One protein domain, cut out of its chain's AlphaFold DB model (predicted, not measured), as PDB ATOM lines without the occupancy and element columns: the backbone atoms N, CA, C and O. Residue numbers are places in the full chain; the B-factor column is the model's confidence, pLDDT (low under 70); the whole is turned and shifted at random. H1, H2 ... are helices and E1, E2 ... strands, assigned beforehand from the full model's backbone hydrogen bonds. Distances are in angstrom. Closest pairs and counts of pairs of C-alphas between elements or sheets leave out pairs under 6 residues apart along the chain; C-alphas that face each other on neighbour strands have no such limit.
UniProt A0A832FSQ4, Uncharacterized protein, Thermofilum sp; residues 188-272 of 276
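Overview. This is residues 188 to 272 of the 276 residues of an uncharacterized protein of Thermofilum sp (UniProt A0A832FSQ4). A small wall of three antiparallel strands, E1, E2 and E3, stands at one end, and a short helix, H1, covers one of its faces and makes the middle of the domain. On H1 pack H2 and the long H3, the three centres making a triangle, and H4 folds back from H3 at the end far from the strands. The printed part has 85 residues with three named strands and then four named helices, in the order E1 E2 E3 H1 H2 H3 H4; the sheet runs E1 - E2 - E3, and the class is mixed, helices and strands. The whole is compact, with a radius of gyration of the C-alphas of 12.7 A and spans of 35 by 31 by 19 A.

Along the chain. Find C-alpha 189 at (197.474, -3.866, 6.290); from there E1 runs to residue 193 over 13.8 A. E2 follows with residues 198 to 203, 15.9 A long, and E3 with residues 206 to 211, 16.4 A. H1, residues 212 to 221, begins at C-alpha 212, at (187.370, -0.327, 14.937), and is 14.3 A long. H2 holds residues 225 to 232 over 10.4 A. H3, residues 237 to 254, is the longest helix at 26.7 A. H4, residues 259 to 270, is 16.8 A long and ends at C-alpha 270, at (172.255, -8.858, 3.401).

Arrangement. Begin at the sheet, a meander, each strand the antiparallel neighbour of the one before. Between E1 and E2, a hairpin, look for N 193 and O 198 at 2.8 A; between E2 and E3, also a hairpin, N 201 and O 208 are 2.8 A apart, both pairs within hydrogen-bond range. H1 is on the sheet at a height of 10.8 A and runs along the strands, at 16 degrees to E2 on the local plane. H1 and H3 touch at a shallow tilt of 31 degrees, the same way, with the C-alphas of Pro 213 and Val 243 closest at 4.3 A. H1 and H2 form a helical hairpin and touch at the C-alphas of Ala 216 and Val 228, the closest at 5.6 A. H3, with residues 248 to 254 alone, touches H4, closest at the C-alphas of Tyr 254 and Gly 261, 5.1 A; this helical hairpin has a shallow tilt of 33 degrees, only just short of steep. H4 is apart from E1 and E2, for instance. In H1, H2, H3 and H4 every O i to N i+4 pair is within hydrogen-bond range.

Size, cuts and confidence. Look to the C-alphas of Asp 195 and Glu 257 for the two farthest apart, 37.3 A. The printed part has no cut, and each link between named elements is tight. The mean pLDDT of the printed part is 83.5; look for values under 70 at residues 204 to 206 and 255 to 257.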
ATOM      1  N   PHE A 188     196.449  -1.016   2.507       72.56
ATOM      2  CA  PHE A 188     196.809  -0.936   3.934       72.56
ATOM      3  C   PHE A 188     196.606  -2.303   4.584       72.56
ATOM      4  O   PHE A 188     195.581  -2.959   4.368       72.56
ATOM      5  N   ARG A 189     197.592  -2.719   5.383       79.06
ATOM      6  CA  ARG A 189     197.474  -3.866   6.290       79.06
ATOM      7  C   ARG A 189     197.006  -3.361   7.644       79.06
ATOM      8  O   ARG A 189     197.311  -2.223   8.001       79.06
ATOM      9  N   TYR A 190     196.278  -4.183   8.383       85.56
ATOM     10  CA  TYR A 190     195.836  -3.820   9.718       85.56
ATOM     11  C   TYR A 190     195.913  -5.005  10.672       85.56
ATOM     12  O   TYR A 190     195.800  -6.156  10.256       85.56
ATOM     13  N   GLU A 191     196.102  -4.690  11.945       84.81
ATOM     14  CA  GLU A 191     195.932  -5.602  13.076       84.81
ATOM     15  C   GLU A 191     194.855  -5.009  13.982       84.81
ATOM     16  O   GLU A 191     194.803  -3.790  14.154       84.81
ATOM     17  N   VAL A 192     193.970  -5.849  14.514       89.06
ATOM     18  CA  VAL A 192     192.853  -5.406  15.356       89.06
ATOM     19  C   VAL A 192     193.043  -5.950  16.761       89.06
ATOM     20  O   VAL A 192     193.225  -7.155  16.930       89.06
ATOM     21  N   ASP A 193     192.969  -5.055  17.736       87.19
ATOM     22  CA  ASP A 193     192.834  -5.367  19.150       87.19
ATOM     23  C   ASP A 193     191.364  -5.158  19.535       87.19
ATOM     24  O   ASP A 193     190.890  -4.029  19.689       87.19
ATOM     25  N   PHE A 194     190.617  -6.261  19.587       84.44
ATOM     26  CA  PHE A 194     189.188  -6.239  19.905       84.44
ATOM     27  C   PHE A 194     188.928  -5.966  21.389       84.44
ATOM     28  O   PHE A 194     187.854  -5.462  21.710       84.44
ATOM     29  N   ASP A 195     189.899  -6.243  22.265       80.81
ATOM     30  CA  ASP A 195     189.773  -6.007  23.705       80.81
ATOM     31  C   ASP A 195     189.830  -4.500  24.003       80.81
ATOM     32  O   ASP A 195     189.058  -3.988  24.811       80.81
ATOM     33  N   GLU A 196     190.702  -3.776  23.296       82.50
ATOM     34  CA  GLU A 196     190.873  -2.322  23.436       82.50
ATOM     35  C   GLU A 196     190.007  -1.502  22.456       82.50
ATOM     36  O   GLU A 196     189.964  -0.273  22.533       82.50
ATOM     37  N   GLY A 197     189.316  -2.143  21.506       83.38
ATOM     38  CA  GLY A 197     188.472  -1.454  20.518       83.38
ATOM     39  C   GLY A 197     189.253  -0.687  19.436       83.38
ATOM     40  O   GLY A 197     188.714   0.213  18.776       83.38
ATOM     41  N   VAL A 198     190.533  -1.022  19.233       88.38
ATOM     42  CA  VAL A 198     191.480  -0.267  18.394       88.38
ATOM     43  C   VAL A 198     192.036  -1.133  17.265       88.38
ATOM     44  O   VAL A 198     192.307  -2.319  17.412       88.38
ATOM     45  N   ALA A 199     192.258  -0.517  16.108       89.94
ATOM     46  CA  ALA A 199     192.956  -1.102  14.978       89.94
ATOM     47  C   ALA A 199     194.229  -0.320  14.638       89.94
ATOM     48  O   ALA A 199     194.237   0.910  14.555       89.94
ATOM     49  N   PHE A 200     195.303  -1.051  14.367       87.31
ATOM     50  CA  PHE A 200     196.588  -0.516  13.945       87.31
ATOM     51  C   PHE A 200     196.728  -0.628  12.430       87.31
ATOM     52  O   PHE A 200     196.820  -1.721  11.881       87.31
ATOM     53  N   LEU A 201     196.748   0.513  11.743       87.06
ATOM     54  CA  LEU A 201     196.902   0.606  10.296       87.06
ATOM     55  C   LEU A 201     198.373   0.759   9.914       87.06
ATOM     56  O   LEU A 201     199.030   1.719  10.317       87.06
ATOM     57  N   TYR A 202     198.847  -0.120   9.039       80.62
ATOM     58  CA  TYR A 202     200.147  -0.026   8.389       80.62
ATOM     59  C   TYR A 202     199.957   0.487   6.957       80.62
ATOM     60  O   TYR A 202     199.517  -0.253   6.070       80.62
ATOM     61  N   LYS A 203     200.305   1.760   6.714       73.44
ATOM     62  CA  LYS A 203     200.248   2.389   5.380       73.44
ATOM     63  C   LYS A 203     201.556   3.114   5.076       73.44
ATOM     64  O   LYS A 203     201.949   4.024   5.800       73.44
ATOM     65  N   GLY A 204     202.238   2.725   3.995       59.22
ATOM     66  CA  GLY A 204     203.440   3.424   3.514       59.22
ATOM     67  C   GLY A 204     204.576   3.539   4.542       59.22
ATOM     68  O   GLY A 204     205.308   4.523   4.529       59.22
ATOM     69  N   GLY A 205     204.702   2.571   5.458       60.00
ATOM     70  CA  GLY A 205     205.710   2.580   6.526       60.00
ATOM     71  C   GLY A 205     205.348   3.417   7.762       60.00
ATOM     72  O   GLY A 205     206.182   3.550   8.653       60.00
ATOM     73  N   LYS A 206     204.128   3.966   7.842       68.00
ATOM     74  CA  LYS A 206     203.589   4.610   9.049       68.00
ATOM     75  C   LYS A 206     202.573   3.698   9.733       68.00
ATOM     76  O   LYS A 206     201.745   3.088   9.054       68.00
ATOM     77  N   LEU A 207     202.663   3.642  11.061       81.00
ATOM     78  CA  LEU A 207     201.711   2.975  11.943       81.00
ATOM     79  C   LEU A 207     200.758   4.022  12.526       81.00
ATOM     80  O   LEU A 207     201.219   4.980  13.148       81.00
ATOM     81  N   THR A 208     199.455   3.841  12.332       85.19
ATOM     82  CA  THR A 208     198.423   4.741  12.865       85.19
ATOM     83  C   THR A 208     197.365   3.930  13.597       85.19
ATOM     84  O   THR A 208     196.821   2.992  13.022       85.19
ATOM     85  N   ALA A 209     197.043   4.301  14.834       86.94
ATOM     86  CA  ALA A 209     195.924   3.718  15.567       86.94
ATOM     87  C   ALA A 209     194.608   4.418  15.185       86.94
ATOM     88  O   ALA A 209     194.550   5.649  15.131       86.94
ATOM     89  N   VAL A 210     193.561   3.643  14.914       90.69
ATOM     90  CA  VAL A 210     192.192   4.116  14.657       90.69
ATOM     91  C   VAL A 210     191.203   3.249  15.432       90.69
ATOM     92  O   VAL A 210     191.498   2.103  15.732       90.69
ATOM     93  N   SER A 211     190.011   3.756  15.731       91.38
ATOM     94  CA  SER A 211     188.935   2.938  16.309       91.38
ATOM     95  C   SER A 211     188.430   1.886  15.307       91.38
ATOM     96  O   SER A 211     188.388   2.168  14.104       91.38
ATOM     97  N   ILE A 212     187.952   0.736  15.782       91.56
ATOM     98  CA  ILE A 212     187.370  -0.327  14.937       91.56
ATOM     99  C   ILE A 212     186.202   0.161  14.043       91.56
ATOM    100  O   ILE A 212     186.236  -0.136  12.844       91.56
ATOM    101  N   PRO A 213     185.240   0.987  14.513       91.44
ATOM    102  CA  PRO A 213     184.213   1.579  13.642       91.44
ATOM    103  C   PRO A 213     184.800   2.389  12.480       91.44
ATOM    104  O   PRO A 213     184.372   2.282  11.330       91.44
ATOM    105  N   ARG A 214     185.864   3.155  12.751       88.62
ATOM    106  CA  ARG A 214     186.574   3.924  11.721       88.62
ATOM    107  C   ARG A 214     187.278   3.017  10.712       88.62
ATOM    108  O   ARG A 214     187.256   3.330   9.525       88.62
ATOM    109  N   LEU A 215     187.874   1.908  11.156       90.06
ATOM    110  CA  LEU A 215     188.445   0.900  10.258       90.06
ATOM    111  C   LEU A 215     187.364   0.307   9.339       90.06
ATOM    112  O   LEU A 215     187.593   0.213   8.135       90.06
ATOM    113  N   ALA A 216     186.191  -0.040   9.875       89.81
ATOM    114  CA  ALA A 216     185.085  -0.593   9.092       89.81
ATOM    115  C   ALA A 216     184.630   0.364   7.980       89.81
ATOM    116  O   ALA A 216     184.508  -0.041   6.825       89.81
ATOM    117  N   VAL A 217     184.481   1.653   8.309       88.00
ATOM    118  CA  VAL A 217     184.213   2.713   7.328       88.00
ATOM    119  C   VAL A 217     185.310   2.747   6.262       88.00
ATOM    120  O   VAL A 217     185.012   2.653   5.078       88.00
ATOM    121  N   MET A 218     186.585   2.782   6.658       84.12
ATOM    122  CA  MET A 218     187.710   2.830   5.713       84.12
ATOM    123  C   MET A 218     187.799   1.602   4.790       84.12
ATOM    124  O   MET A 218     188.261   1.725   3.655       84.12
ATOM    125  N   LEU A 219     187.401   0.416   5.259       87.62
ATOM    126  CA  LEU A 219     187.316  -0.799   4.443       87.62
ATOM    127  C   LEU A 219     186.133  -0.726   3.464       87.62
ATOM    128  O   LEU A 219     186.297  -1.047   2.284       87.62
ATOM    129  N   ALA A 220     184.975  -0.245   3.924       85.88
ATOM    130  CA  ALA A 220     183.775  -0.073   3.111       85.88
ATOM    131  C   ALA A 220     183.954   0.982   2.003       85.88
ATOM    132  O   ALA A 220     183.617   0.708   0.851       85.88
ATOM    133  N   GLU A 221     184.572   2.131   2.304       79.88
ATOM    134  CA  GLU A 221     184.919   3.173   1.318       79.88
ATOM    135  C   GLU A 221     185.807   2.626   0.185       79.88
ATOM    136  O   GLU A 221     185.770   3.113  -0.944       79.88
ATOM    137  N   LYS A 222     186.590   1.576   0.469       79.31
ATOM    138  CA  LYS A 222     187.463   0.895  -0.500       79.31
ATOM    139  C   LYS A 222     186.849  -0.341  -1.143       79.31
ATOM    140  O   LYS A 222     187.534  -1.043  -1.882       79.31
ATOM    141  N   GLY A 223     185.585  -0.639  -0.856       80.94
ATOM    142  CA  GLY A 223     184.900  -1.815  -1.385       80.94
ATOM    143  C   GLY A 223     185.423  -3.154  -0.852       80.94
ATOM    144  O   GLY A 223     185.078  -4.188  -1.418       80.94
ATOM    145  N   ARG A 224     186.210  -3.166   0.237       85.81
ATOM    146  CA  ARG A 224     186.720  -4.381   0.908       85.81
ATOM    147  C   ARG A 224     185.651  -4.977   1.836       85.81
ATOM    148  O   ARG A 224     185.876  -5.160   3.028       85.81
ATOM    149  N   LEU A 225     184.460  -5.237   1.296       86.81
ATOM    150  CA  LEU A 225     183.274  -5.628   2.074       86.81
ATOM    151  C   LEU A 225     183.407  -7.003   2.746       86.81
ATOM    152  O   LEU A 225     182.881  -7.189   3.837       86.81
ATOM    153  N   GLU A 226     184.154  -7.934   2.150       86.00
ATOM    154  CA  GLU A 226     184.455  -9.237   2.772       86.00
ATOM    155  C   GLU A 226     185.231  -9.078   4.087       86.00
ATOM    156  O   GLU A 226     185.024  -9.816   5.044       86.00
ATOM    157  N   GLU A 227     186.100  -8.073   4.171       86.62
ATOM    158  CA  GLU A 227     186.868  -7.801   5.386       86.62
ATOM    159  C   GLU A 227     186.046  -7.051   6.428       86.62
ATOM    160  O   GLU A 227     186.215  -7.279   7.624       86.62
ATOM    161  N   VAL A 228     185.105  -6.209   5.988       89.25
ATOM    162  CA  VAL A 228     184.077  -5.653   6.877       89.25
ATOM    163  C   VAL A 228     183.233  -6.783   7.474       89.25
ATOM    164  O   VAL A 228     182.935  -6.755   8.664       89.25
ATOM    165  N   GLU A 229     182.886  -7.804   6.682       88.94
ATOM    166  CA  GLU A 229     182.141  -8.980   7.152       88.94
ATOM    167  C   GLU A 229     182.920  -9.736   8.237       88.94
ATOM    168  O   GLU A 229     182.380  -9.950   9.322       88.94
ATOM    169  N   GLN A 230     184.202 -10.032   7.998       88.62
ATOM    170  CA  GLN A 230     185.085 -10.689   8.975       88.62
ATOM    171  C   GLN A 230     185.290  -9.870  10.255       88.62
ATOM    172  O   GLN A 230     185.459 -10.436  11.335       88.62
ATOM    173  N   LEU A 231     185.318  -8.541  10.140       88.75
ATOM    174  CA  LEU A 231     185.445  -7.643  11.283       88.75
ATOM    175  C   LEU A 231     184.168  -7.659  12.131       88.75
ATOM    176  O   LEU A 231     184.255  -7.813  13.344       88.75
ATOM    177  N   LEU A 232     182.993  -7.599  11.496       87.75
ATOM    178  CA  LEU A 232     181.696  -7.693  12.172       87.75
ATOM    179  C   LEU A 232     181.492  -9.037  12.885       87.75
ATOM    180  O   LEU A 232     180.924  -9.056  13.967       87.75
ATOM    181  N   GLU A 233     181.958 -10.154  12.314       87.62
ATOM    182  CA  GLU A 233     181.856 -11.484  12.947       87.62
ATOM    183  C   GLU A 233     182.615 -11.604  14.273       87.62
ATOM    184  O   GLU A 233     182.307 -12.481  15.076       87.62
ATOM    185  N   LYS A 234     183.617 -10.748  14.490       86.88
ATOM    186  CA  LYS A 234     184.454 -10.742  15.695       86.88
ATOM    187  C   LYS A 234     184.072  -9.646  16.687       86.88
ATOM    188  O   LYS A 234     184.585  -9.643  17.800       86.88
ATOM    189  N   CYS A 235     183.211  -8.713  16.286       86.56
ATOM    190  CA  CYS A 235     182.689  -7.684  17.173       86.56
ATOM    191  C   CYS A 235     181.501  -8.233  17.970       86.56
ATOM    192  O   CYS A 235     180.580  -8.817  17.402       86.56
ATOM    193  N   GLU A 236     181.479  -7.975  19.275       84.38
ATOM    194  CA  GLU A 236     180.366  -8.334  20.156       84.38
ATOM    195  C   GLU A 236     179.874  -7.107  20.941       84.38
ATOM    196  O   GLU A 236     180.612  -6.146  21.165       84.38
ATOM    197  N   GLY A 237     178.607  -7.137  21.364       85.12
ATOM    198  CA  GLY A 237     178.034  -6.137  22.266       85.12
ATOM    199  C   GLY A 237     178.036  -4.706  21.714       85.12
ATOM    200  O   GLY A 237     177.596  -4.453  20.595       85.12
ATOM    201  N   GLU A 238     178.496  -3.760  22.533       85.19
ATOM    202  CA  GLU A 238     178.486  -2.320  22.234       85.19
ATOM    203  C   GLU A 238     179.340  -1.973  21.005       85.19
ATOM    204  O   GLU A 238     178.907  -1.209  20.145       85.19
ATOM    205  N   LEU A 239     180.489  -2.637  20.847       85.56
ATOM    206  CA  LEU A 239     181.394  -2.436  19.717       85.56
ATOM    207  C   LEU A 239     180.743  -2.804  18.377       85.56
ATOM    208  O   LEU A 239     180.958  -2.128  17.371       85.56
ATOM    209  N   LEU A 240     179.930  -3.866  18.348       88.06
ATOM    210  CA  LEU A 240     179.193  -4.259  17.147       88.06
ATOM    211  C   LEU A 240     178.217  -3.155  16.724       88.06
ATOM    212  O   LEU A 240     178.209  -2.756  15.561       88.06
ATOM    213  N   HIS A 241     177.456  -2.614  17.678       87.62
ATOM    214  CA  HIS A 241     176.503  -1.537  17.415       87.62
ATOM    215  C   HIS A 241     177.181  -0.246  16.945       87.62
ATOM    216  O   HIS A 241     176.660   0.422  16.051       87.62
ATOM    217  N   GLU A 242     178.352   0.095  17.486       88.06
ATOM    218  CA  GLU A 242     179.128   1.249  17.018       88.06
ATOM    219  C   GLU A 242     179.598   1.085  15.567       88.06
ATOM    220  O   GLU A 242     179.550   2.034  14.779       88.06
ATOM    221  N   VAL A 243     180.035  -0.119  15.189       89.44
ATOM    222  CA  VAL A 243     180.443  -0.417  13.811       89.44
ATOM    223  C   VAL A 243     179.243  -0.356  12.862       89.44
ATOM    224  O   VAL A 243     179.341   0.255  11.797       89.44
ATOM    225  N   GLU A 244     178.109  -0.950  13.239       90.31
ATOM    226  CA  GLU A 244     176.866  -0.902  12.458       90.31
ATOM    227  C   GLU A 244     176.387   0.539  12.244       90.31
ATOM    228  O   GLU A 244     176.083   0.926  11.112       90.31
ATOM    229  N   ALA A 245     176.385   1.352  13.306       89.19
ATOM    230  CA  ALA A 245     176.025   2.764  13.242       89.19
ATOM    231  C   ALA A 245     176.953   3.540  12.297       89.19
ATOM    232  O   ALA A 245     176.478   4.260  11.421       89.19
ATOM    233  N   ALA A 246     178.269   3.331  12.390       89.00
ATOM    234  CA  ALA A 246     179.236   4.000  11.523       89.00
ATOM    235  C   ALA A 246     179.062   3.637  10.034       89.00
ATOM    236  O   ALA A 246     179.260   4.482   9.155       89.00
ATOM    237  N   LEU A 247     178.682   2.392   9.726       89.69
ATOM    238  CA  LEU A 247     178.395   1.966   8.354       89.69
ATOM    239  C   LEU A 247     177.064   2.534   7.832       89.69
ATOM    240  O   LEU A 247     176.979   2.881   6.651       89.69
ATOM    241  N   LEU A 248     176.047   2.659   8.690       88.19
ATOM    242  CA  LEU A 248     174.784   3.329   8.356       88.19
ATOM    243  C   LEU A 248     174.995   4.825   8.091       88.19
ATOM    244  O   LEU A 248     174.479   5.349   7.100       88.19
ATOM    245  N   ASP A 249     175.810   5.486   8.910       85.69
ATOM    246  CA  ASP A 249     176.204   6.878   8.702       85.69
ATOM    247  C   ASP A 249     176.929   7.036   7.360       85.69
ATOM    248  O   ASP A 249     176.575   7.909   6.564       85.69
ATOM    249  N   LEU A 250     177.876   6.146   7.040       84.44
ATOM    250  CA  LEU A 250     178.552   6.144   5.739       84.44
ATOM    251  C   LEU A 250     177.565   5.967   4.573       84.44
ATOM    252  O   LEU A 250     177.665   6.668   3.563       84.44
ATOM    253  N   TYR A 251     176.597   5.060   4.701       83.56
ATOM    254  CA  TYR A 251     175.563   4.863   3.688       83.56
ATOM    255  C   TYR A 251     174.704   6.119   3.487       83.56
ATOM    256  O   TYR A 251     174.462   6.518   2.344       83.56
ATOM    257  N   SER A 252     174.320   6.792   4.577       81.81
ATOM    258  CA  SER A 252     173.561   8.047   4.516       81.81
ATOM    259  C   SER A 252     174.308   9.155   3.757       81.81
ATOM    260  O   SER A 252     173.684   9.951   3.057       81.81
ATOM    261  N   LEU A 253     175.647   9.162   3.826       78.12
ATOM    262  CA  LEU A 253     176.504  10.127   3.132       78.12
ATOM    263  C   LEU A 253     176.656   9.836   1.632       78.12
ATOM    264  O   LEU A 253     176.738  10.769   0.836       78.12
ATOM    265  N   TYR A 254     176.706   8.564   1.227       75.81
ATOM    266  CA  TYR A 254     176.860   8.187  -0.184       75.81
ATOM    267  C   TYR A 254     175.585   8.320  -1.017       75.81
ATOM    268  O   TYR A 254     175.683   8.472  -2.240       75.81
ATOM    269  N   GLY A 255     174.414   8.259  -0.380       63.66
ATOM    270  CA  GLY A 255     173.118   8.321  -1.053       63.66
ATOM    271  C   GLY A 255     172.830   7.119  -1.966       63.66
ATOM    272  O   GLY A 255     173.722   6.387  -2.399       63.66
ATOM    273  N   GLU A 256     171.552   6.904  -2.291       65.38
ATOM    274  CA  GLU A 256     171.096   5.719  -3.044       65.38
ATOM    275  C   GLU A 256     171.514   5.702  -4.525       65.38
ATOM    276  O   GLU A 256     171.488   4.659  -5.183       65.38
ATOM    277  N   GLU A 257     171.900   6.854  -5.071       63.81
ATOM    278  CA  GLU A 257     172.184   7.007  -6.499       63.81
ATOM    279  C   GLU A 257     173.631   6.663  -6.871       63.81
ATOM    280  O   GLU A 257     173.922   6.394  -8.042       63.81
ATOM    281  N   SER A 258     174.545   6.608  -5.897       72.81
ATOM    282  CA  SER A 258     175.949   6.294  -6.159       72.81
ATOM    283  C   SER A 258     176.186   4.783  -6.282       72.81
ATOM    284  O   SER A 258     175.584   3.961  -5.592       72.81
ATOM    285  N   VAL A 259     177.111   4.388  -7.166       72.25
ATOM    286  CA  VAL A 259     177.509   2.974  -7.337       72.25
ATOM    287  C   VAL A 259     178.065   2.393  -6.029       72.25
ATOM    288  O   VAL A 259     177.821   1.228  -5.722       72.25
ATOM    289  N   ALA A 260     178.780   3.209  -5.247       70.69
ATOM    290  CA  ALA A 260     179.272   2.841  -3.922       70.69
ATOM    291  C   ALA A 260     178.124   2.683  -2.909       70.69
ATOM    292  O   ALA A 260     178.085   1.686  -2.192       70.69
ATOM    293  N   GLY A 261     177.152   3.603  -2.917       77.44
ATOM    294  CA  GLY A 261     175.959   3.546  -2.073       77.44
ATOM    295  C   GLY A 261     175.103   2.307  -2.331       77.44
ATOM    296  O   GLY A 261     174.685   1.662  -1.378       77.44
ATOM    297  N   LYS A 262     174.917   1.898  -3.594       82.19
ATOM    298  CA  LYS A 262     174.195   0.658  -3.942       82.19
ATOM    299  C   LYS A 262     174.888  -0.596  -3.411       82.19
ATOM    300  O   LYS A 262     174.248  -1.416  -2.769       82.19
ATOM    301  N   LYS A 263     176.206  -0.713  -3.609       83.50
ATOM    302  CA  LYS A 263     176.980  -1.855  -3.088       83.50
ATOM    303  C   LYS A 263     176.947  -1.927  -1.561       83.50
ATOM    304  O   LYS A 263     176.843  -3.016  -1.003       83.50
ATOM    305  N   LEU A 264     177.039  -0.777  -0.893       85.38
ATOM    306  CA  LEU A 264     176.949  -0.706   0.561       85.38
ATOM    307  C   LEU A 264     175.528  -1.023   1.052       85.38
ATOM    308  O   LEU A 264     175.385  -1.756   2.024       85.38
ATOM    309  N   LYS A 265     174.486  -0.564   0.344       85.56
ATOM    310  CA  LYS A 265     173.085  -0.925   0.609       85.56
ATOM    311  C   LYS A 265     172.892  -2.438   0.568       85.56
ATOM    312  O   LYS A 265     172.415  -3.006   1.543       85.56
ATOM    313  N   ASP A 266     173.318  -3.085  -0.515       86.00
ATOM    314  CA  ASP A 266     173.181  -4.535  -0.692       86.00
ATOM    315  C   ASP A 266     173.878  -5.306   0.442       86.00
ATOM    316  O   ASP A 266     173.333  -6.272   0.977       86.00
ATOM    317  N   PHE A 267     175.061  -4.846   0.861       88.88
ATOM    318  CA  PHE A 267     175.794  -5.415   1.991       88.88
ATOM    319  C   PHE A 267     175.049  -5.258   3.324       88.88
ATOM    320  O   PHE A 267     174.896  -6.231   4.065       88.88
ATOM    321  N   LEU A 268     174.557  -4.052   3.622       87.56
ATOM    322  CA  LEU A 268     173.840  -3.756   4.864       87.56
ATOM    323  C   LEU A 268     172.496  -4.492   4.948       87.56
ATOM    324  O   LEU A 268     172.139  -4.978   6.022       87.56
ATOM    325  N   VAL A 269     171.783  -4.630   3.825       87.81
ATOM    326  CA  VAL A 269     170.536  -5.409   3.730       87.81
ATOM    327  C   VAL A 269     170.816  -6.900   3.908       87.81
ATOM    328  O   VAL A 269     170.155  -7.549   4.717       87.81
ATOM    329  N   LYS A 270     171.846  -7.448   3.242       87.88
ATOM    330  CA  LYS A 270     172.255  -8.858   3.401       87.88
ATOM    331  C   LYS A 270     172.543  -9.210   4.865       87.88
ATOM    332  O   LYS A 270     172.264 -10.328   5.290       87.88
ATOM    333  N   ARG A 271     173.104  -8.272   5.634       82.25
ATOM    334  CA  ARG A 271     173.419  -8.460   7.061       82.25
ATOM    335  C   ARG A 271     172.258  -8.131   8.004       82.25
ATOM    336  O   ARG A 271     172.393  -8.349   9.200       82.25
ATOM    337  N   GLY A 272     171.125  -7.651   7.488       81.69
ATOM    338  CA  GLY A 272     169.958  -7.278   8.293       81.69
ATOM    339  C   GLY A 272     170.131  -5.986   9.100       81.69
ATOM    340  O   GLY A 272     169.309  -5.705   9.968       81.69
TER     341      GLY A 272